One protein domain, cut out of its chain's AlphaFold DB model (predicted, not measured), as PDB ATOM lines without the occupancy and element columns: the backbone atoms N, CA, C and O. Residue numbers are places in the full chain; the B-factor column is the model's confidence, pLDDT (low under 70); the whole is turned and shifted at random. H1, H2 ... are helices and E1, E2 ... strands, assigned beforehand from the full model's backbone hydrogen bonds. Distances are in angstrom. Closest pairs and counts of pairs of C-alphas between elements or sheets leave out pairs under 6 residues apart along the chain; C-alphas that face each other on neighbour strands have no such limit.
ATOM      1  N   MET A 367     240.242 120.854 314.634       94.88
ATOM      2  CA  MET A 367     240.415 120.225 315.942       94.88
ATOM      3  C   MET A 367     241.875 119.820 316.186       94.88
ATOM      4  O   MET A 367     242.410 120.096 317.257       94.88
ATOM      5  N   ASP A 368     242.546 119.248 315.179       94.38
ATOM      6  CA  ASP A 368     243.976 118.911 315.257       94.38
ATOM      7  C   ASP A 368     244.837 120.169 315.481       94.38
ATOM      8  O   ASP A 368     245.790 120.158 316.262       94.38
ATOM      9  N   SER A 369     244.473 121.282 314.834       94.50
ATOM     10  CA  SER A 369     245.110 122.586 315.037       94.50
ATOM     11  C   SER A 369     244.930 123.104 316.466       94.50
ATOM     12  O   SER A 369     245.896 123.560 317.075       94.50
ATOM     13  N   LEU A 370     243.708 123.052 317.006       96.25
ATOM     14  CA  LEU A 370     243.419 123.493 318.371       96.25
ATOM     15  C   LEU A 370     244.193 122.655 319.398       96.25
ATOM     16  O   LEU A 370     244.801 123.204 320.317       96.25
ATOM     17  N   GLN A 371     244.217 121.335 319.207       96.19
ATOM     18  CA  GLN A 371     244.968 120.411 320.053       96.19
ATOM     19  C   GLN A 371     246.470 120.737 320.045       96.19
ATOM     20  O   GLN A 371     247.077 120.841 321.108       96.19
ATOM     21  N   ALA A 372     247.059 120.987 318.870       95.50
ATOM     22  CA  ALA A 372     248.470 121.361 318.756       95.50
ATOM     23  C   ALA A 372     248.806 122.675 319.491       95.50
ATOM     24  O   ALA A 372     249.873 122.794 320.090       95.50
ATOM     25  N   GLN A 373     247.891 123.650 319.492       96.75
ATOM     26  CA  GLN A 373     248.068 124.912 320.222       96.75
ATOM     27  C   GLN A 373     247.995 124.732 321.740       96.75
ATOM     28  O   GLN A 373     248.756 125.361 322.476       96.75
ATOM     29  N   LEU A 374     247.094 123.871 322.221       97.44
ATOM     30  CA  LEU A 374     247.017 123.524 323.640       97.44
ATOM     31  C   LEU A 374     248.295 122.817 324.102       97.44
ATOM     32  O   LEU A 374     248.856 123.192 325.130       97.44
ATOM     33  N   GLU A 375     248.792 121.866 323.307       97.19
ATOM     34  CA  GLU A 375     250.062 121.174 323.561       97.19
ATOM     35  C   GLU A 375     251.251 122.143 323.576       97.19
ATOM     36  O   GLU A 375     252.156 122.015 324.400       97.19
ATOM     37  N   GLU A 376     251.246 123.149 322.701       97.12
ATOM     38  CA  GLU A 376     252.272 124.188 322.676       97.12
ATOM     39  C   GLU A 376     252.252 125.062 323.941       97.12
ATOM     40  O   GLU A 376     253.308 125.324 324.522       97.12
ATOM     41  N   ILE A 377     251.070 125.485 324.403       97.44
ATOM     42  CA  ILE A 377     250.927 126.264 325.643       97.44
ATOM     43  C   ILE A 377     251.325 125.423 326.862       97.44
ATOM     44  O   ILE A 377     252.010 125.931 327.751       97.44
ATOM     45  N   GLU A 378     250.947 124.146 326.903       97.06
ATOM     46  CA  GLU A 378     251.350 123.221 327.967       97.06
ATOM     47  C   GLU A 378     252.876 123.021 327.979       97.06
ATOM     48  O   GLU A 378     253.513 123.109 329.032       97.06
ATOM     49  N   ALA A 379     253.492 122.834 326.807       96.56
ATOM     50  CA  ALA A 379     254.943 122.743 326.681       96.56
ATOM     51  C   ALA A 379     255.634 124.036 327.144       96.56
ATOM     52  O   ALA A 379     256.655 123.979 327.834       96.56
ATOM     53  N   LEU A 380     255.056 125.200 326.830       97.06
ATOM     54  CA  LEU A 380     255.544 126.490 327.305       97.06
ATOM     55  C   LEU A 380     255.474 126.582 328.838       97.06
ATOM     56  O   LEU A 380     256.469 126.939 329.465       97.06
ATOM     57  N   GLN A 381     254.352 126.193 329.455       96.12
ATOM     58  CA  GLN A 381     254.185 126.147 330.918       96.12
ATOM     59  C   GLN A 381     255.172 125.188 331.595       96.12
ATOM     60  O   GLN A 381     255.674 125.483 332.678       96.12
ATOM     61  N   ALA A 382     255.492 124.063 330.953       96.12
ATOM     62  CA  ALA A 382     256.482 123.119 331.458       96.12
ATOM     63  C   ALA A 382     257.922 123.666 331.379       96.12
ATOM     64  O   ALA A 382     258.733 123.392 332.267       96.12
ATOM     65  N   CYS A 383     258.251 124.428 330.329       96.38
ATOM     66  CA  CYS A 383     259.568 125.046 330.150       96.38
ATOM     67  C   CYS A 383     259.782 126.290 331.022       96.38
ATOM     68  O   CYS A 383     260.916 126.565 331.415       96.38
ATOM     69  N   TYR A 384     258.711 127.022 331.332       95.12
ATOM     70  CA  TYR A 384     258.733 128.246 332.132       95.12
ATOM     71  C   TYR A 384     257.861 128.081 333.387       95.12
ATOM     72  O   TYR A 384     256.753 128.623 333.443       95.12
ATOM     73  N   PRO A 385     258.346 127.325 334.395       87.31
ATOM     74  CA  PRO A 385     257.634 127.173 335.659       87.31
ATOM     75  C   PRO A 385     257.520 128.521 336.401       87.31
ATOM     76  O   PRO A 385     258.219 129.480 336.088       87.31
ATOM     77  N   ASP A 386     256.658 128.581 337.418       79.31
ATOM     78  CA  ASP A 386     256.587 129.677 338.404       79.31
ATOM     79  C   ASP A 386     256.030 131.025 337.916       79.31
ATOM     80  O   ASP A 386     256.667 132.069 338.042       79.31
ATOM     81  N   GLY A 387     254.798 131.046 337.396       85.56
ATOM     82  CA  GLY A 387     254.088 132.309 337.121       85.56
ATOM     83  C   GLY A 387     254.748 133.194 336.055       85.56
ATOM     84  O   GLY A 387     254.321 134.327 335.846       85.56
ATOM     85  N   LEU A 388     255.759 132.664 335.359       94.06
ATOM     86  CA  LEU A 388     256.406 133.276 334.202       94.06
ATOM     87  C   LEU A 388     255.507 133.276 332.969       94.06
ATOM     88  O   LEU A 388     255.812 133.951 331.995       94.06
ATOM     89  N   ILE A 389     254.382 132.572 333.014       97.06
ATOM     90  CA  ILE A 389     253.288 132.746 332.069       97.06
ATOM     91  C   ILE A 389     252.078 133.193 332.870       97.06
ATOM     92  O   ILE A 389     251.682 132.516 333.821       97.06
ATOM     93  N   ALA A 390     251.480 134.314 332.480       96.69
ATOM     94  CA  ALA A 390     250.194 134.722 333.013       96.69
ATOM     95  C   ALA A 390     249.161 134.818 331.914       96.69
ATOM     96  O   ALA A 390     249.410 135.260 330.789       96.69
ATOM     97  N   PHE A 391     247.964 134.492 332.361       97.00
ATOM     98  CA  PHE A 391     246.721 134.675 331.661       97.00
ATOM     99  C   PHE A 391     245.889 135.623 332.518       97.00
ATOM    100  O   PHE A 391     245.804 135.468 333.742       97.00
ATOM    101  N   SER A 392     245.274 136.619 331.896       96.69
ATOM    102  CA  SER A 392     244.147 137.321 332.505       96.69
ATOM    103  C   SER A 392     243.012 136.332 332.800       96.69
ATOM    104  O   SER A 392     242.974 135.229 332.255       96.69
ATOM    105  N   ALA A 393     242.054 136.719 333.646       96.75
ATOM    106  CA  ALA A 393     240.917 135.852 333.968       96.75
ATOM    107  C   ALA A 393     240.177 135.372 332.701       96.75
ATOM    108  O   ALA A 393     239.889 134.187 332.571       96.75
ATOM    109  N   ALA A 394     239.972 136.269 331.730       97.12
ATOM    110  CA  ALA A 394     239.335 135.941 330.456       97.12
ATOM    111  C   ALA A 394     240.177 134.987 329.587       97.12
ATOM    112  O   ALA A 394     239.630 134.084 328.954       97.12
ATOM    113  N   GLU A 395     241.501 135.150 329.562       97.81
ATOM    114  CA  GLU A 395     242.407 134.252 328.831       97.81
ATOM    115  C   GLU A 395     242.453 132.860 329.470       97.81
ATOM    116  O   GLU A 395     242.409 131.856 328.765       97.81
ATOM    117  N   ALA A 396     242.457 132.786 330.804       97.44
ATOM    118  CA  ALA A 396     242.390 131.522 331.532       97.44
ATOM    119  C   ALA A 396     241.050 130.800 331.304       97.44
ATOM    120  O   ALA A 396     241.022 129.582 331.137       97.44
ATOM    121  N   ASP A 397     239.936 131.538 331.262       97.44
ATOM    122  CA  ASP A 397     238.619 130.995 330.907       97.44
ATOM    123  C   ASP A 397     238.592 130.476 329.468       97.44
ATOM    124  O   ASP A 397     238.085 129.382 329.217       97.44
ATOM    125  N   THR A 398     239.203 131.216 328.541       97.38
ATOM    126  CA  THR A 398     239.329 130.822 327.132       97.38
ATOM    127  C   THR A 398     240.155 129.546 326.986       97.38
ATOM    128  O   THR A 398     239.733 128.632 326.286       97.38
ATOM    129  N   LEU A 399     241.285 129.438 327.691       97.81
ATOM    130  CA  LEU A 399     242.135 128.247 327.670       97.81
ATOM    131  C   LEU A 399     241.407 127.017 328.238       97.81
ATOM    132  O   LEU A 399     241.493 125.930 327.671       97.81
ATOM    133  N   ARG A 400     240.635 127.187 329.322       97.69
ATOM    134  CA  ARG A 400     239.796 126.113 329.885       97.69
ATOM    135  C   ARG A 400     238.680 125.690 328.934       97.69
ATOM    136  O   ARG A 400     238.408 124.499 328.813       97.69
ATOM    137  N   PHE A 401     238.039 126.649 328.267       97.31
ATOM    138  CA  PHE A 401     237.016 126.363 327.266       97.31
ATOM    139  C   PHE A 401     237.605 125.614 326.066       97.31
ATOM    140  O   PHE A 401     237.054 124.595 325.664       97.31
ATOM    141  N   ALA A 402     238.757 126.057 325.560       97.12
ATOM    142  CA  ALA A 402     239.491 125.404 324.482       97.12
ATOM    143  C   ALA A 402     239.857 123.952 324.816       97.12
ATOM    144  O   ALA A 402     239.613 123.062 324.005       97.12
ATOM    145  N   ALA A 403     240.367 123.701 326.027       97.62
ATOM    146  CA  ALA A 403     240.655 122.349 326.502       97.62
ATOM    147  C   ALA A 403     239.389 121.476 326.552       97.62
ATOM    148  O   ALA A 403     239.399 120.348 326.069       97.62
ATOM    149  N   ALA A 404     238.270 122.014 327.047       97.50
ATOM    150  CA  ALA A 404     237.002 121.287 327.074       97.50
ATOM    151  C   ALA A 404     236.467 120.956 325.663       97.50
ATOM    152  O   ALA A 404     235.864 119.898 325.465       97.50
ATOM    153  N   VAL A 405     236.696 121.837 324.680       96.75
ATOM    154  CA  VAL A 405     236.352 121.599 323.266       96.75
ATOM    155  C   VAL A 405     237.224 120.500 322.672       96.75
ATOM    156  O   VAL A 405     236.691 119.566 322.075       96.75
ATOM    157  N   ALA A 406     238.537 120.558 322.897       95.75
ATOM    158  CA  ALA A 406     239.484 119.557 322.409       95.75
ATOM    159  C   ALA A 406     239.239 118.158 323.012       95.75
ATOM    160  O   ALA A 406     239.339 117.148 322.319       95.75
ATOM    161  N   GLU A 407     238.828 118.090 324.282       96.56
ATOM    162  CA  GLU A 407     238.443 116.842 324.956       96.56
ATOM    163  C   GLU A 407     237.045 116.328 324.555       96.56
ATOM    164  O   GLU A 407     236.658 115.218 324.930       96.56
ATOM    165  N   GLY A 408     236.252 117.127 323.832       95.56
ATOM    166  CA  GLY A 408     234.862 116.810 323.497       95.56
ATOM    167  C   GLY A 408     233.906 116.852 324.697       95.56
ATOM    168  O   GLY A 408     232.817 116.277 324.645       95.56
ATOM    169  N   THR A 409     234.291 117.513 325.792       95.94
ATOM    170  CA  THR A 409     233.449 117.672 326.989       95.94
ATOM    171  C   THR A 409     232.514 118.881 326.886       95.94
ATOM    172  O   THR A 409     231.481 118.927 327.560       95.94
ATOM    173  N   SER A 410     232.804 119.838 325.998       87.75
ATOM    174  CA  SER A 410     232.023 121.066 325.812       87.75
ATOM    175  C   SER A 410     230.830 120.918 324.847       87.75
ATOM    176  O   SER A 410     230.733 121.631 323.851       87.75
ATOM    177  N   GLY A 411     229.877 120.025 325.121       90.00
ATOM    178  CA  GLY A 411     228.626 119.941 324.342       90.00
ATOM    179  C   GLY A 411     228.821 119.960 322.810       90.00
ATOM    180  O   GLY A 411     229.731 119.334 322.287       90.00
ATOM    181  N   ALA A 412     227.957 120.675 322.082       86.38
ATOM    182  CA  ALA A 412     228.006 120.787 320.617       86.38
ATOM    183  C   ALA A 412     228.902 121.936 320.094       86.38
ATOM    184  O   ALA A 412     228.647 122.432 318.997       86.38
ATOM    185  N   ALA A 413     229.886 122.405 320.875       93.81
ATOM    186  CA  ALA A 413     230.780 123.486 320.449       93.81
ATOM    187  C   ALA A 413     231.804 122.993 319.412       93.81
ATOM    188  O   ALA A 413     232.355 121.900 319.544       93.81
ATOM    189  N   SER A 414     232.048 123.807 318.386       94.62
ATOM    190  CA  SER A 414     233.072 123.579 317.361       94.62
ATOM    191  C   SER A 414     234.400 124.236 317.753       94.62
ATOM    192  O   SER A 414     234.423 125.179 318.544       94.62
ATOM    193  N   ALA A 415     235.510 123.804 317.145       94.50
ATOM    194  CA  ALA A 415     236.804 124.482 317.265       94.50
ATOM    195  C   ALA A 415     236.724 125.964 316.832       94.50
ATOM    196  O   ALA A 415     237.364 126.823 317.435       94.50
ATOM    197  N   ASP A 416     235.861 126.291 315.865       94.19
ATOM    198  CA  ASP A 416     235.609 127.667 315.408       94.19
ATOM    199  C   ASP A 416     235.033 128.594 316.493       94.19
ATOM    200  O   ASP A 416     235.272 129.815 316.478       94.19
ATOM    201  N   ASP A 417     234.292 128.022 317.448       95.44
ATOM    202  CA  ASP A 417     233.671 128.757 318.552       95.44
ATOM    203  C   ASP A 417     234.706 129.187 319.600       95.44
ATOM    204  O   ASP A 417     234.439 130.078 320.410       95.44
ATOM    205  N   VAL A 418     235.905 128.595 319.578       96.31
ATOM    206  CA  VAL A 418     236.987 128.917 320.505       96.31
ATOM    207  C   VAL A 418     237.603 130.275 320.126       96.31
ATOM    208  O   VAL A 418     238.000 130.498 318.975       96.31
ATOM    209  N   PRO A 419     237.659 131.249 321.056       96.81
ATOM    210  CA  PRO A 419     238.408 132.484 320.843       96.81
ATOM    211  C   PRO A 419     239.906 132.210 320.647       96.81
ATOM    212  O   PRO A 419     240.422 131.190 321.090       96.81
ATOM    213  N   ALA A 420     240.621 133.137 320.006       96.88
ATOM    214  CA  ALA A 420     242.073 133.028 319.864       96.88
ATOM    215  C   ALA A 420     242.751 132.916 321.242       96.88
ATOM    216  O   ALA A 420     242.430 133.684 322.152       96.88
ATOM    217  N   LEU A 421     243.679 131.969 321.392       97.94
ATOM    218  CA  LEU A 421     244.397 131.758 322.647       97.94
ATOM    219  C   LEU A 421     245.472 132.831 322.806       97.94
ATOM    220  O   LEU A 421     246.286 133.024 321.907       97.94
ATOM    221  N   SER A 422     245.502 133.524 323.940       98.25
ATOM    222  CA  SER A 422     246.507 134.554 324.208       98.25
ATOM    223  C   SER A 422     247.060 134.479 325.623       98.25
ATOM    224  O   SER A 422     246.444 133.902 326.519       98.25
ATOM    225  N   GLY A 423     248.247 135.050 325.813       98.19
ATOM    226  CA  GLY A 423     248.907 135.116 327.111       98.19
ATOM    227  C   GLY A 423     250.133 136.023 327.104       98.19
ATOM    228  O   GLY A 423     250.531 136.579 326.075       98.19
ATOM    229  N   THR A 424     250.732 136.192 328.283       98.31
ATOM    230  CA  THR A 424     251.990 136.931 328.462       98.31
ATOM    231  C   THR A 424     253.044 136.017 329.075       98.31
ATOM    232  O   THR A 424     252.818 135.448 330.139       98.31
ATOM    233  N   LEU A 425     254.193 135.902 328.410       98.12
ATOM    234  CA  LEU A 425     255.382 135.185 328.868       98.12
ATOM    235  C   LEU A 425     256.443 136.189 329.345       98.12
ATOM    236  O   LEU A 425     256.833 137.083 328.596       98.12
ATOM    237  N   TRP A 426     256.953 136.022 330.561       97.50
ATOM    238  CA  TRP A 426     258.129 136.721 331.078       97.50
ATOM    239  C   TRP A 426     259.367 135.855 330.897       97.50
ATOM    240  O   TRP A 426     259.409 134.712 331.346       97.50
ATOM    241  N   LEU A 427     260.398 136.414 330.267       96.19
ATOM    242  CA  LEU A 427     261.659 135.711 330.070       96.19
ATOM    243  C   LEU A 427     262.542 135.882 331.322       96.19
ATOM    244  O   LEU A 427     262.969 137.003 331.618       96.19
ATOM    245  N   PRO A 428     262.812 134.810 332.090       93.00
ATOM    246  CA  PRO A 428     263.523 134.912 333.359       93.00
ATOM    247  C   PRO A 428     264.994 135.281 333.150       93.00
ATOM    248  O   PRO A 428     265.642 134.820 332.211       93.00
ATOM    249  N   GLY A 429     265.529 136.105 334.056       90.94
ATOM    250  CA  GLY A 429     266.932 136.537 334.024       90.94
ATOM    251  C   GLY A 429     267.284 137.454 332.849       90.94
ATOM    252  O   GLY A 429     268.463 137.681 332.585       90.94
ATOM    253  N   LEU A 430     266.278 137.963 332.136       92.44
ATOM    254  CA  LEU A 430     266.458 138.785 330.953       92.44
ATOM    255  C   LEU A 430     265.906 140.187 331.199       92.44
ATOM    256  O   LEU A 430     264.717 140.456 331.013       92.44
ATOM    257  N   GLU A 431     266.794 141.081 331.614       93.88
ATOM    258  CA  GLU A 431     266.473 142.480 331.861       93.88
ATOM    259  C   GLU A 431     267.161 143.379 330.838       93.88
ATOM    260  O   GLU A 431     268.372 143.306 330.631       93.88
ATOM    261  N   LEU A 432     266.388 144.273 330.225       93.56
ATOM    262  CA  LEU A 432     266.905 145.336 329.370       93.56
ATOM    263  C   LEU A 432     266.499 146.678 329.957       93.56
ATOM    264  O   LEU A 432     265.331 146.896 330.284       93.56
ATOM    265  N   ALA A 433     267.485 147.561 330.130       89.88
ATOM    266  CA  ALA A 433     267.326 148.816 330.861       89.88
ATOM    267  C   ALA A 433     266.677 148.644 332.259       89.88
ATOM    268  O   ALA A 433     265.897 149.489 332.698       89.88
ATOM    269  N   GLY A 434     266.994 147.543 332.955       90.06
ATOM    270  CA  GLY A 434     266.524 147.264 334.320       90.06
ATOM    271  C   GLY A 434     265.063 146.817 334.430       90.06
ATOM    272  O   GLY A 434     264.482 146.920 335.506       90.06
ATOM    273  N   ALA A 435     264.444 146.365 333.335       92.06
ATOM    274  CA  ALA A 435     263.115 145.761 333.370       92.06
ATOM    275  C   ALA A 435     263.069 144.446 332.585       92.06
ATOM    276  O   ALA A 435     263.779 144.316 331.581       92.06
ATOM    277  N   PRO A 436     262.217 143.491 332.999       95.56
ATOM    278  CA  PRO A 436     262.105 142.199 332.341       95.56
ATOM    279  C   PRO A 436     261.528 142.338 330.930       95.56
ATOM    280  O   PRO A 436     260.599 143.119 330.699       95.56
ATOM    281  N   VAL A 437     262.045 141.540 329.998       97.38
ATOM    282  CA  VAL A 437     261.471 141.404 328.652       97.38
ATOM    283  C   VAL A 437     260.243 140.493 328.714       97.38
ATOM    284  O   VAL A 437     260.296 139.395 329.274       97.38
ATOM    285  N   GLN A 438     259.135 140.948 328.128       97.94
ATOM    286  CA  GLN A 438     257.869 140.213 328.078       97.94
ATOM    287  C   GLN A 438     257.480 139.939 326.626       97.94
ATOM    288  O   GLN A 438     257.627 140.808 325.767       97.94
ATOM    289  N   LEU A 439     256.941 138.754 326.364       98.38
ATOM    290  CA  LEU A 439     256.367 138.355 325.088       98.38
ATOM    291  C   LEU A 439     254.862 138.161 325.268       98.38
ATOM    292  O   LEU A 439     254.422 137.218 325.924       98.38
ATOM    293  N   LYS A 440     254.067 139.048 324.677       98.44
ATOM    294  CA  LYS A 440     252.629 138.838 324.510       98.44
ATOM    295  C   LYS A 440     252.387 138.077 323.221       98.44
ATOM    296  O   LYS A 440     252.932 138.455 322.184       98.44
ATOM    297  N   PHE A 441     251.570 137.039 323.288       98.31
ATOM    298  CA  PHE A 441     251.243 136.211 322.135       98.31
ATOM    299  C   PHE A 441     249.733 136.050 321.985       98.31
ATOM    300  O   PHE A 441     248.999 136.028 322.972       98.31
ATOM    301  N   VAL A 442     249.290 135.928 320.736       98.25
ATOM    302  CA  VAL A 442     247.935 135.561 320.327       98.25
ATOM    303  C   VAL A 442     248.072 134.500 319.239       98.25
ATOM    304  O   VAL A 442     248.558 134.793 318.147       98.25
ATOM    305  N   LEU A 443     247.680 133.266 319.532       97.50
ATOM    306  CA  LEU A 443     247.691 132.175 318.567       97.50
ATOM    307  C   LEU A 443     246.496 132.317 317.608       97.50
ATOM    308  O   LEU A 443     245.387 132.641 318.047       97.50
ATOM    309  N   PRO A 444     246.697 132.112 316.297       95.81
ATOM    310  CA  PRO A 444     245.617 132.173 315.315       95.81
ATOM    311  C   PRO A 444     244.597 131.059 315.579       95.81
ATOM    312  O   PRO A 444     244.953 130.010 316.090       95.81
ATOM    313  N   LYS A 445     243.331 131.223 315.183       92.69
ATOM    314  CA  LYS A 445     242.332 130.142 315.333       92.69
ATOM    315  C   LYS A 445     242.652 128.890 314.504       92.69
ATOM    316  O   LYS A 445     242.221 127.797 314.840       92.69
ATOM    317  N   CYS A 446     243.402 129.064 313.420       81.19
ATOM    318  CA  CYS A 446     243.832 128.003 312.525       81.19
ATOM    319  C   CYS A 446     245.362 127.942 312.461       81.19
ATOM    320  O   CYS A 446     246.033 128.974 312.428       81.19
ATOM    321  N   SER A 447     245.913 126.732 312.388       74.75
ATOM    322  CA  SER A 447     247.356 126.449 312.369       74.75
ATOM    323  C   SER A 447     248.098 127.055 311.179       74.75
ATOM    324  O   SER A 447     249.319 127.137 311.199       74.75
ATOM    325  N   SER A 448     247.380 127.506 310.148       80.75
ATOM    326  CA  SER A 448     247.954 128.180 308.982       80.75
ATOM    327  C   SER A 448     248.186 129.684 309.174       80.75
ATOM    328  O   SER A 448     248.647 130.345 308.246       80.75
ATOM    329  N   GLY A 449     247.788 130.260 310.312       89.69
ATOM    330  CA  GLY A 449     248.002 131.675 310.612       89.69
ATOM    331  C   GLY A 449     249.366 131.951 311.249       89.69
ATOM    332  O   GLY A 449     249.964 131.086 311.880       89.69
ATOM    333  N   GLU A 450     249.838 133.189 311.134       94.19
ATOM    334  CA  GLU A 450     250.971 133.670 311.928       94.19
ATOM    335  C   GLU A 450     250.490 134.042 313.340       94.19
ATOM    336  O   GLU A 450     249.425 134.648 313.505       94.19
ATOM    337  N   ALA A 451     251.267 133.691 314.368       96.56
ATOM    338  CA  ALA A 451     250.996 134.131 315.731       96.56
ATOM    339  C   ALA A 451     251.160 135.654 315.856       96.56
ATOM    340  O   ALA A 451     252.171 136.232 315.457       96.56
ATOM    341  N   GLY A 452     250.178 136.319 316.462       97.31
ATOM    342  CA  GLY A 452     250.267 137.733 316.804       97.31
ATOM    343  C   GLY A 452     251.199 137.928 317.994       97.31
ATOM    344  O   GLY A 452     250.802 137.677 319.129       97.31
ATOM    345  N   LEU A 453     252.430 138.378 317.748       98.19
ATOM    346  CA  LEU A 453     253.447 138.564 318.786       98.19
ATOM    347  C   LEU A 453     253.738 140.041 319.059       98.19
ATOM    348  O   LEU A 453     253.951 140.827 318.136       98.19
ATOM    349  N   GLN A 454     253.834 140.407 320.336       98.38
ATOM    350  CA  GLN A 454     254.249 141.735 320.782       98.38
ATOM    351  C   GLN A 454     255.288 141.627 321.902       98.38
ATOM    352  O   GLN A 454     255.011 141.101 322.979       98.38
ATOM    353  N   VAL A 455     256.472 142.188 321.668       98.25
ATOM    354  CA  VAL A 455     257.544 142.265 322.663       98.25
ATOM    355  C   VAL A 455     257.413 143.560 323.467       98.25
ATOM    356  O   VAL A 455     257.342 144.653 322.906       98.25
ATOM    357  N   LEU A 456     257.413 143.448 324.794       97.75
ATOM    358  CA  LEU A 456     257.435 144.576 325.723       97.75
ATOM    359  C   LEU A 456     258.781 144.608 326.451       97.75
ATOM    360  O   LEU A 456     259.167 143.642 327.106       97.75
ATOM    361  N   SER A 457     259.493 145.730 326.356       96.44
ATOM    362  CA  SER A 457     260.742 145.972 327.083       96.44
ATOM    363  C   SER A 457     260.915 147.466 327.374       96.44
ATOM    364  O   SER A 457     260.314 148.308 326.708       96.44
ATOM    365  N   ASN A 458     261.760 147.803 328.353       93.56
ATOM    366  CA  ASN A 458     262.192 149.188 328.598       93.56
ATOM    367  C   ASN A 458     263.436 149.571 327.778       93.56
ATOM    368  O   ASN A 458     264.045 150.614 328.024       93.56
ATOM    369  N   ALA A 459     263.833 148.733 326.819       93.25
ATOM    370  CA  ALA A 459     265.006 148.982 326.001       93.25
ATOM    371  C   ALA A 459     264.820 150.243 325.131       93.25
ATOM    372  O   ALA A 459     263.687 150.631 324.813       93.25
ATOM    373  N   PRO A 460     265.912 150.888 324.685       93.44
ATOM    374  CA  PRO A 460     265.837 151.928 323.667       93.44
ATOM    375  C   PRO A 460     265.042 151.447 322.447       93.44
ATOM    376  O   PRO A 460     265.104 150.275 322.083       93.44
ATOM    377  N   ARG A 461     264.332 152.359 321.769       93.44
ATOM    378  CA  ARG A 461     263.438 152.011 320.648       93.44
ATOM    379  C   ARG A 461     264.094 151.097 319.606       93.44
ATOM    380  O   ARG A 461     263.474 150.142 319.176       93.44
ATOM    381  N   GLN A 462     265.355 151.346 319.259       94.50
ATOM    382  CA  GLN A 462     266.096 150.515 318.304       94.50
ATOM    383  C   GLN A 462     266.279 149.061 318.780       94.50
ATOM    384  O   GLN A 462     266.179 148.135 317.979       94.50
ATOM    385  N   ALA A 463     266.536 148.854 320.073       95.44
ATOM    386  CA  ALA A 463     266.643 147.528 320.672       95.44
ATOM    387  C   ALA A 463     265.271 146.839 320.732       95.44
ATOM    388  O   ALA A 463     265.165 145.668 320.379       95.44
ATOM    389  N   ALA A 464     264.212 147.574 321.091       96.56
ATOM    390  CA  ALA A 464     262.841 147.063 321.064       96.56
ATOM    391  C   ALA A 464     262.399 146.652 319.645       96.56
ATOM    392  O   ALA A 464     261.880 145.552 319.466       96.56
ATOM    393  N   ASP A 465     262.683 147.479 318.632       97.31
ATOM    394  CA  ASP A 465     262.389 147.186 317.223       97.31
ATOM    395  C   ASP A 465     263.154 145.933 316.746       97.31
ATOM    396  O   ASP A 465     262.587 145.085 316.055       97.31
ATOM    397  N   ARG A 466     264.422 145.763 317.162       97.81
ATOM    398  CA  ARG A 466     265.221 144.560 316.860       97.81
ATOM    399  C   ARG A 466     264.615 143.302 317.485       97.81
ATOM    400  O   ARG A 466     264.510 142.286 316.807       97.81
ATOM    401  N   LEU A 467     264.217 143.362 318.754       98.00
ATOM    402  CA  LEU A 467     263.600 142.230 319.452       98.00
ATOM    403  C   LEU A 467     262.258 141.837 318.829       98.00
ATOM    404  O   LEU A 467     261.997 140.653 318.630       98.00
ATOM    405  N   GLN A 468     261.434 142.826 318.476       98.25
ATOM    406  CA  GLN A 468     260.176 142.589 317.777       98.25
ATOM    407  C   GLN A 468     260.410 141.931 316.410       98.25
ATOM    408  O   GLN A 468     259.696 140.997 316.060       98.25
ATOM    409  N   ALA A 469     261.426 142.373 315.659       98.12
ATOM    410  CA  ALA A 469     261.779 141.774 314.373       98.12
ATOM    411  C   ALA A 469     262.237 140.312 314.508       98.12
ATOM    412  O   ALA A 469     261.863 139.489 313.678       98.12
ATOM    413  N   VAL A 470     262.996 139.974 315.559       98.38
ATOM    414  CA  VAL A 470     263.378 138.582 315.859       98.38
ATOM    415  C   VAL A 470     262.139 137.741 316.158       98.38
ATOM    416  O   VAL A 470     261.965 136.690 315.550       98.38
ATOM    417  N   ALA A 471     261.248 138.222 317.031       98.12
ATOM    418  CA  ALA A 471     260.042 137.486 317.398       98.12
ATOM    419  C   ALA A 471     259.128 137.223 316.189       98.12
ATOM    420  O   ALA A 471     258.767 136.076 315.932       98.12
ATOM    421  N   SER A 472     258.800 138.262 315.415       97.50
ATOM    422  CA  SER A 472     257.957 138.132 314.219       97.50
ATOM    423  C   SER A 472     258.633 137.312 313.112       97.50
ATOM    424  O   SER A 472     257.983 136.485 312.488       97.50
ATOM    425  N   GLY A 473     259.945 137.470 312.899       97.75
ATOM    426  CA  GLY A 473     260.685 136.679 311.912       97.75
ATOM    427  C   GLY A 473     260.667 135.182 312.226       97.75
ATOM    428  O   GLY A 473     260.344 134.375 311.359       97.75
ATOM    429  N   THR A 474     260.930 134.810 313.482       98.00
ATOM    430  CA  THR A 474     260.878 133.407 313.920       98.00
ATOM    431  C   THR A 474     259.461 132.830 313.850       98.00
ATOM    432  O   THR A 474     259.295 131.677 313.459       98.00
ATOM    433  N   ALA A 475     258.426 133.613 314.173       96.50
ATOM    434  CA  ALA A 475     257.042 133.164 314.026       96.50
ATOM    435  C   ALA A 475     256.652 132.918 312.563       96.50
ATOM    436  O   ALA A 475     256.020 131.906 312.271       96.50
ATOM    437  N   ALA A 476     257.065 133.796 311.646       96.19
ATOM    438  CA  ALA A 476     256.821 133.628 310.217       96.19
ATOM    439  C   ALA A 476     257.528 132.385 309.643       96.19
ATOM    440  O   ALA A 476     256.936 131.665 308.839       96.19
ATOM    441  N   GLU A 477     258.763 132.100 310.079       96.06
ATOM    442  CA  GLU A 477     259.489 130.870 309.722       96.06
ATOM    443  C   GLU A 477     258.730 129.617 310.189       96.06
ATOM    444  O   GLU A 477     258.455 128.725 309.388       96.06
ATOM    445  N   CYS A 478     258.305 129.578 311.455       95.44
ATOM    446  CA  CYS A 478     257.518 128.467 311.992       95.44
ATOM    447  C   CYS A 478     256.165 128.297 311.288       95.44
ATOM    448  O   CYS A 478     255.762 127.169 311.008       95.44
ATOM    449  N   ALA A 479     255.473 129.398 310.981       94.38
ATOM    450  CA  ALA A 479     254.191 129.365 310.282       94.38
ATOM    451  C   ALA A 479     254.329 128.795 308.862       94.38
ATOM    452  O   ALA A 479     253.467 128.034 308.422       94.38
ATOM    453  N   ALA A 480     255.428 129.100 308.160       94.38
ATOM    454  CA  ALA A 480     255.716 128.525 306.845       94.38
ATOM    455  C   ALA A 480     255.896 126.996 306.897       94.38
ATOM    456  O   ALA A 480     255.500 126.300 305.961       94.38
ATOM    457  N   ASP A 481     256.432 126.485 308.007       93.38
ATOM    458  CA  ASP A 481     256.632 125.053 308.249       93.38
ATOM    459  C   ASP A 481     255.420 124.365 308.913       93.38
ATOM    460  O   ASP A 481     255.424 123.145 309.089       93.38
ATOM    461  N   GLY A 482     254.381 125.122 309.293       93.44
ATOM    462  CA  GLY A 482     253.249 124.618 310.081       93.44
ATOM    463  C   GLY A 482     253.661 124.102 311.466       93.44
ATOM    464  O   GLY A 482     253.045 123.173 311.989       93.44
ATOM    465  N   ALA A 483     254.739 124.651 312.031       94.19
ATOM    466  CA  ALA A 483     255.337 124.226 313.291       94.19
ATOM    467  C   ALA A 483     254.930 125.144 314.464       94.19
ATOM    468  O   ALA A 483     254.726 126.343 314.257       94.19
ATOM    469  N   PRO A 484     254.877 124.625 315.709       95.44
ATOM    470  CA  PRO A 484     254.716 125.459 316.900       95.44
ATOM    471  C   PRO A 484     255.890 126.444 317.024       95.44
ATOM    472  O   PRO A 484     257.051 126.072 316.826       95.44
ATOM    473  N   CYS A 485     255.594 127.704 317.342       96.94
ATOM    474  CA  CYS A 485     256.550 128.807 317.315       96.94
ATOM    475  C   CYS A 485     256.947 129.365 318.691       96.94
ATOM    476  O   CYS A 485     258.056 129.873 318.824       96.94
ATOM    477  N   LEU A 486     256.102 129.292 319.724       97.44
ATOM    478  CA  LEU A 486     256.256 130.037 320.980       97.44
ATOM    479  C   LEU A 486     257.569 129.723 321.704       97.44
ATOM    480  O   LEU A 486     258.267 130.644 322.125       97.44
ATOM    481  N   LEU A 487     257.939 128.444 321.815       97.12
ATOM    482  CA  LEU A 487     259.197 128.042 322.457       97.12
ATOM    483  C   LEU A 487     260.427 128.495 321.661       97.12
ATOM    484  O   LEU A 487     261.400 128.961 322.252       97.12
ATOM    485  N   LEU A 488     260.382 128.389 320.330       97.31
ATOM    486  CA  LEU A 488     261.492 128.810 319.474       97.31
ATOM    487  C   LEU A 488     261.649 130.334 319.490       97.31
ATOM    488  O   LEU A 488     262.760 130.843 319.624       97.31
ATOM    489  N   VAL A 489     260.533 131.061 319.413       98.00
ATOM    490  CA  VAL A 489     260.478 132.519 319.554       98.00
ATOM    491  C   VAL A 489     261.060 132.937 320.900       98.00
ATOM    492  O   VAL A 489     261.891 133.838 320.935       98.00
ATOM    493  N   ALA A 490     260.665 132.292 322.002       97.69
ATOM    494  CA  ALA A 490     261.167 132.620 323.334       97.69
ATOM    495  C   ALA A 490     262.691 132.425 323.452       97.69
ATOM    496  O   ALA A 490     263.371 133.277 324.025       97.69
ATOM    497  N   ASP A 491     263.237 131.355 322.865       97.44
ATOM    498  CA  ASP A 491     264.679 131.078 322.848       97.44
ATOM    499  C   ASP A 491     265.458 132.115 322.019       97.44
ATOM    500  O   ASP A 491     266.389 132.751 322.523       97.44
ATOM    501  N   ARG A 492     265.014 132.381 320.782       98.06
ATOM    502  CA  ARG A 492     265.619 133.390 319.891       98.06
ATOM    503  C   ARG A 492     265.538 134.798 320.466       98.06
ATOM    504  O   ARG A 492     266.487 135.575 320.363       98.06
ATOM    505  N   LEU A 493     264.414 135.126 321.098       97.94
ATOM    506  CA  LEU A 493     264.213 136.406 321.760       97.94
ATOM    507  C   LEU A 493     265.153 136.559 322.962       97.94
ATOM    508  O   LEU A 493     265.732 137.631 323.150       97.94
ATOM    509  N   ALA A 494     265.351 135.494 323.746       97.12
ATOM    510  CA  ALA A 494     266.287 135.501 324.864       97.12
ATOM    511  C   ALA A 494     267.746 135.647 324.409       97.12
ATOM    512  O   ALA A 494     268.497 136.402 325.025       97.12
ATOM    513  N   GLU A 495     268.149 134.981 323.324       97.50
ATOM    514  CA  GLU A 495     269.471 135.142 322.707       97.50
ATOM    515  C   GLU A 495     269.703 136.595 322.258       97.50
ATOM    516  O   GLU A 495     270.643 137.246 322.718       97.50
ATOM    517  N   ALA A 496     268.783 137.151 321.463       97.81
ATOM    518  CA  ALA A 496     268.887 138.520 320.956       97.81
ATOM    519  C   ALA A 496     268.919 139.577 322.074       97.81
ATOM    520  O   ALA A 496     269.620 140.587 321.974       97.81
ATOM    521  N   ALA A 497     268.167 139.361 323.150       96.88
ATOM    522  CA  ALA A 497     268.155 140.263 324.291       96.88
ATOM    523  C   ALA A 497     269.442 140.183 325.128       96.88
ATOM    524  O   ALA A 497     269.901 141.223 325.595       96.88
ATOM    525  N   ARG A 498     270.067 139.004 325.276       96.25
ATOM    526  CA  ARG A 498     271.389 138.891 325.922       96.25
ATOM    527  C   ARG A 498     272.458 139.632 325.125       96.25
ATOM    528  O   ARG A 498     273.194 140.416 325.712       96.25
ATOM    529  N   GLU A 499     272.476 139.484 323.799       96.75
ATOM    530  CA  GLU A 499     273.403 140.231 322.937       96.75
ATOM    531  C   GLU A 499     273.240 141.751 323.084       96.75
ATOM    532  O   GLU A 499     274.219 142.497 323.110       96.75
ATOM    533  N   LEU A 500     271.995 142.230 323.180       96.31
ATOM    534  CA  LEU A 500     271.711 143.649 323.395       96.31
ATOM    535  C   LEU A 500     272.150 144.115 324.789       96.31
ATOM    536  O   LEU A 500     272.734 145.191 324.904       96.31
ATOM    537  N   ALA A 501     271.921 143.310 325.827       94.25
ATOM    538  CA  ALA A 501     272.367 143.612 327.184       94.25
ATOM    539  C   ALA A 501     273.902 143.675 327.278       94.25
ATOM    540  O   ALA A 501     274.448 144.593 327.892       94.25
ATOM    541  N   GLU A 502     274.604 142.745 326.627       94.69
ATOM    542  CA  GLU A 502     276.066 142.733 326.528       94.69
ATOM    543  C   GLU A 502     276.594 143.940 325.746       94.69
ATOM    544  O   GLU A 502     277.565 144.569 326.169       94.69
ATOM    545  N   ALA A 503     275.933 144.322 324.648       94.50
ATOM    546  CA  ALA A 503     276.291 145.514 323.885       94.50
ATOM    547  C   ALA A 503     276.115 146.800 324.711       94.50
ATOM    548  O   ALA A 503     277.016 147.642 324.724       94.50
ATOM    549  N   GLU A 504     275.008 146.936 325.451       90.69
ATOM    550  CA  GLU A 504     274.793 148.057 326.375       90.69
ATOM    551  C   GLU A 504     275.836 148.072 327.501       90.69
ATOM    552  O   GLU A 504     276.350 149.132 327.862       90.69
ATOM    553  N   ALA A 505     276.174 146.908 328.061       89.88
ATOM    554  CA  ALA A 505     277.200 146.790 329.090       89.88
ATOM    555  C   ALA A 505     278.587 147.176 328.553       89.88
ATOM    556  O   ALA A 505     279.305 147.933 329.207       89.88
ATOM    557  N   ALA A 506     278.939 146.734 327.344       92.25
ATOM    558  CA  ALA A 506     280.188 147.091 326.679       92.25
ATOM    559  C   ALA A 506     280.252 148.589 326.346       92.25
ATOM    560  O   ALA A 506     281.301 149.216 326.498       92.25
ATOM    561  N   GLU A 507     279.139 149.199 325.930       89.38
ATOM    562  CA  GLU A 507     279.061 150.645 325.714       89.38
ATOM    563  C   GLU A 507     279.222 151.418 327.031       89.38
ATOM    564  O   GLU A 507     279.989 152.382 327.085       89.38
ATOM    565  N   ARG A 508     278.598 150.952 328.124       84.88
ATOM    566  CA  ARG A 508     278.791 151.517 329.473       84.88
ATOM    567  C   ARG A 508     280.236 151.387 329.950       84.88
ATOM    568  O   ARG A 508     280.762 152.341 330.516       84.88
ATOM    569  N   GLN A 509     280.890 150.252 329.703       87.56
ATOM    570  CA  GLN A 509     282.303 150.054 330.033       87.56
ATOM    571  C   GLN A 509     283.198 150.999 329.228       87.56
ATOM    572  O   GLN A 509     284.012 151.697 329.820       87.56
ATOM    573  N   ARG A 510     282.982 151.132 327.913       87.81
ATOM    574  CA  ARG A 510     283.718 152.098 327.073       87.81
ATOM    575  C   ARG A 510     283.495 153.546 327.507       87.81
ATOM    576  O   ARG A 510     284.411 154.359 327.413       87.81
ATOM    577  N   ALA A 511     282.294 153.870 327.984       83.12
ATOM    578  CA  ALA A 511     281.985 155.184 328.540       83.12
ATOM    579  C   ALA A 511     282.616 155.406 329.930       83.12
ATOM    580  O   ALA A 511     282.923 156.546 330.272       83.12
TER     581      ALA A 511
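What this domain is: This is residues 367 to 511 of the 659 residues of an uncharacterized protein of Chlorella variabilis (UniProt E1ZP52). A strongly twisted wall of three strands, E1 to E3, has one face covered by a helical hairpin, H3 and H4, while H1 and H2 meet at a steep tilt near one end of the sheet. The free end of H4, residues 505 to 511, sticks out at one end of the long axis, and the unnamed loop 407 to 421 reaches toward the other end. The printed part has 145 residues with four named helices and three named strands, in the order H1 H2 E1 E2 E3 H3 H4; the sheet order is E1 - E2 - E3, all antiparallel, and the class is mixed, helices and strands. It is compact, with a radius of gyration of the C-alphas of 16.8 A, and spans 64 by 31 by 22 A.

How they stand to each other: Begin with H1, residues 367 to 383: its residues 367 to 374 alone touch H2, residues 393 to 406, closest at the C-alphas of Gln 371 and Ala 406, 6.0 A, at a steep tilt of 52 degrees, opposite ways. H2 only grazes the sheet, with its residues 394 to 399. Next come E1, residues 422 to 432, which bends by 97 degrees at residue 429, E2, residues 435 to 442, and E3, residues 452 to 456; they form a meander, each strand the antiparallel neighbour of the one before. Look at N 425 and O 439, 2.8 A, for the hairpin of E1 and E2, and at N 440 and O 454, 2.8 A, for that of E2 and E3. H3, residues 461 to 481, lies over E3 at a height over the sheet of 8.8 A. H4, residues 486 to 511, lies over E1 and E2 on the same face, at 7.4 A; with the sheet these two helices make two layers, helices on one face of a sheet. H3 and H4 touch, closest at the C-alphas of Ala 471 and Val 489, 5.4 A, at a shallow tilt of 24 degrees, opposite ways. H1 touches H4 with its residues 376 to 380 alone, and H4 touches H1 with its residues 486 to 487 alone, closest at the C-alphas of Leu 380 and Leu 487, 6.3 A, at a steep tilt of 40 degrees, the same way. In H1, H2, H3 and H4 every O i to N i+4 pair is within hydrogen-bond range.

Where its parts are: Find C-alpha 367 at (240.415, 120.225, 315.942); from there H1 runs 24.3 A. H2 covers 20.0 A, E1 23.6 A from C-alpha 422 at (246.507, 134.554, 324.208), E2 22.5 A and E3 13.3 A. H3 runs 30.4 A and H4 36.8 A, ending at C-alpha 511 at (281.985, 155.184, 328.540).

The domain as a whole: The two C-alphas farthest apart are those of Ala 412 and Ala 511, 64.5 A. The printed part has no cut; the link H2 to E1 is long. Its mean pLDDT is 95.0, and no printed residue is under 70.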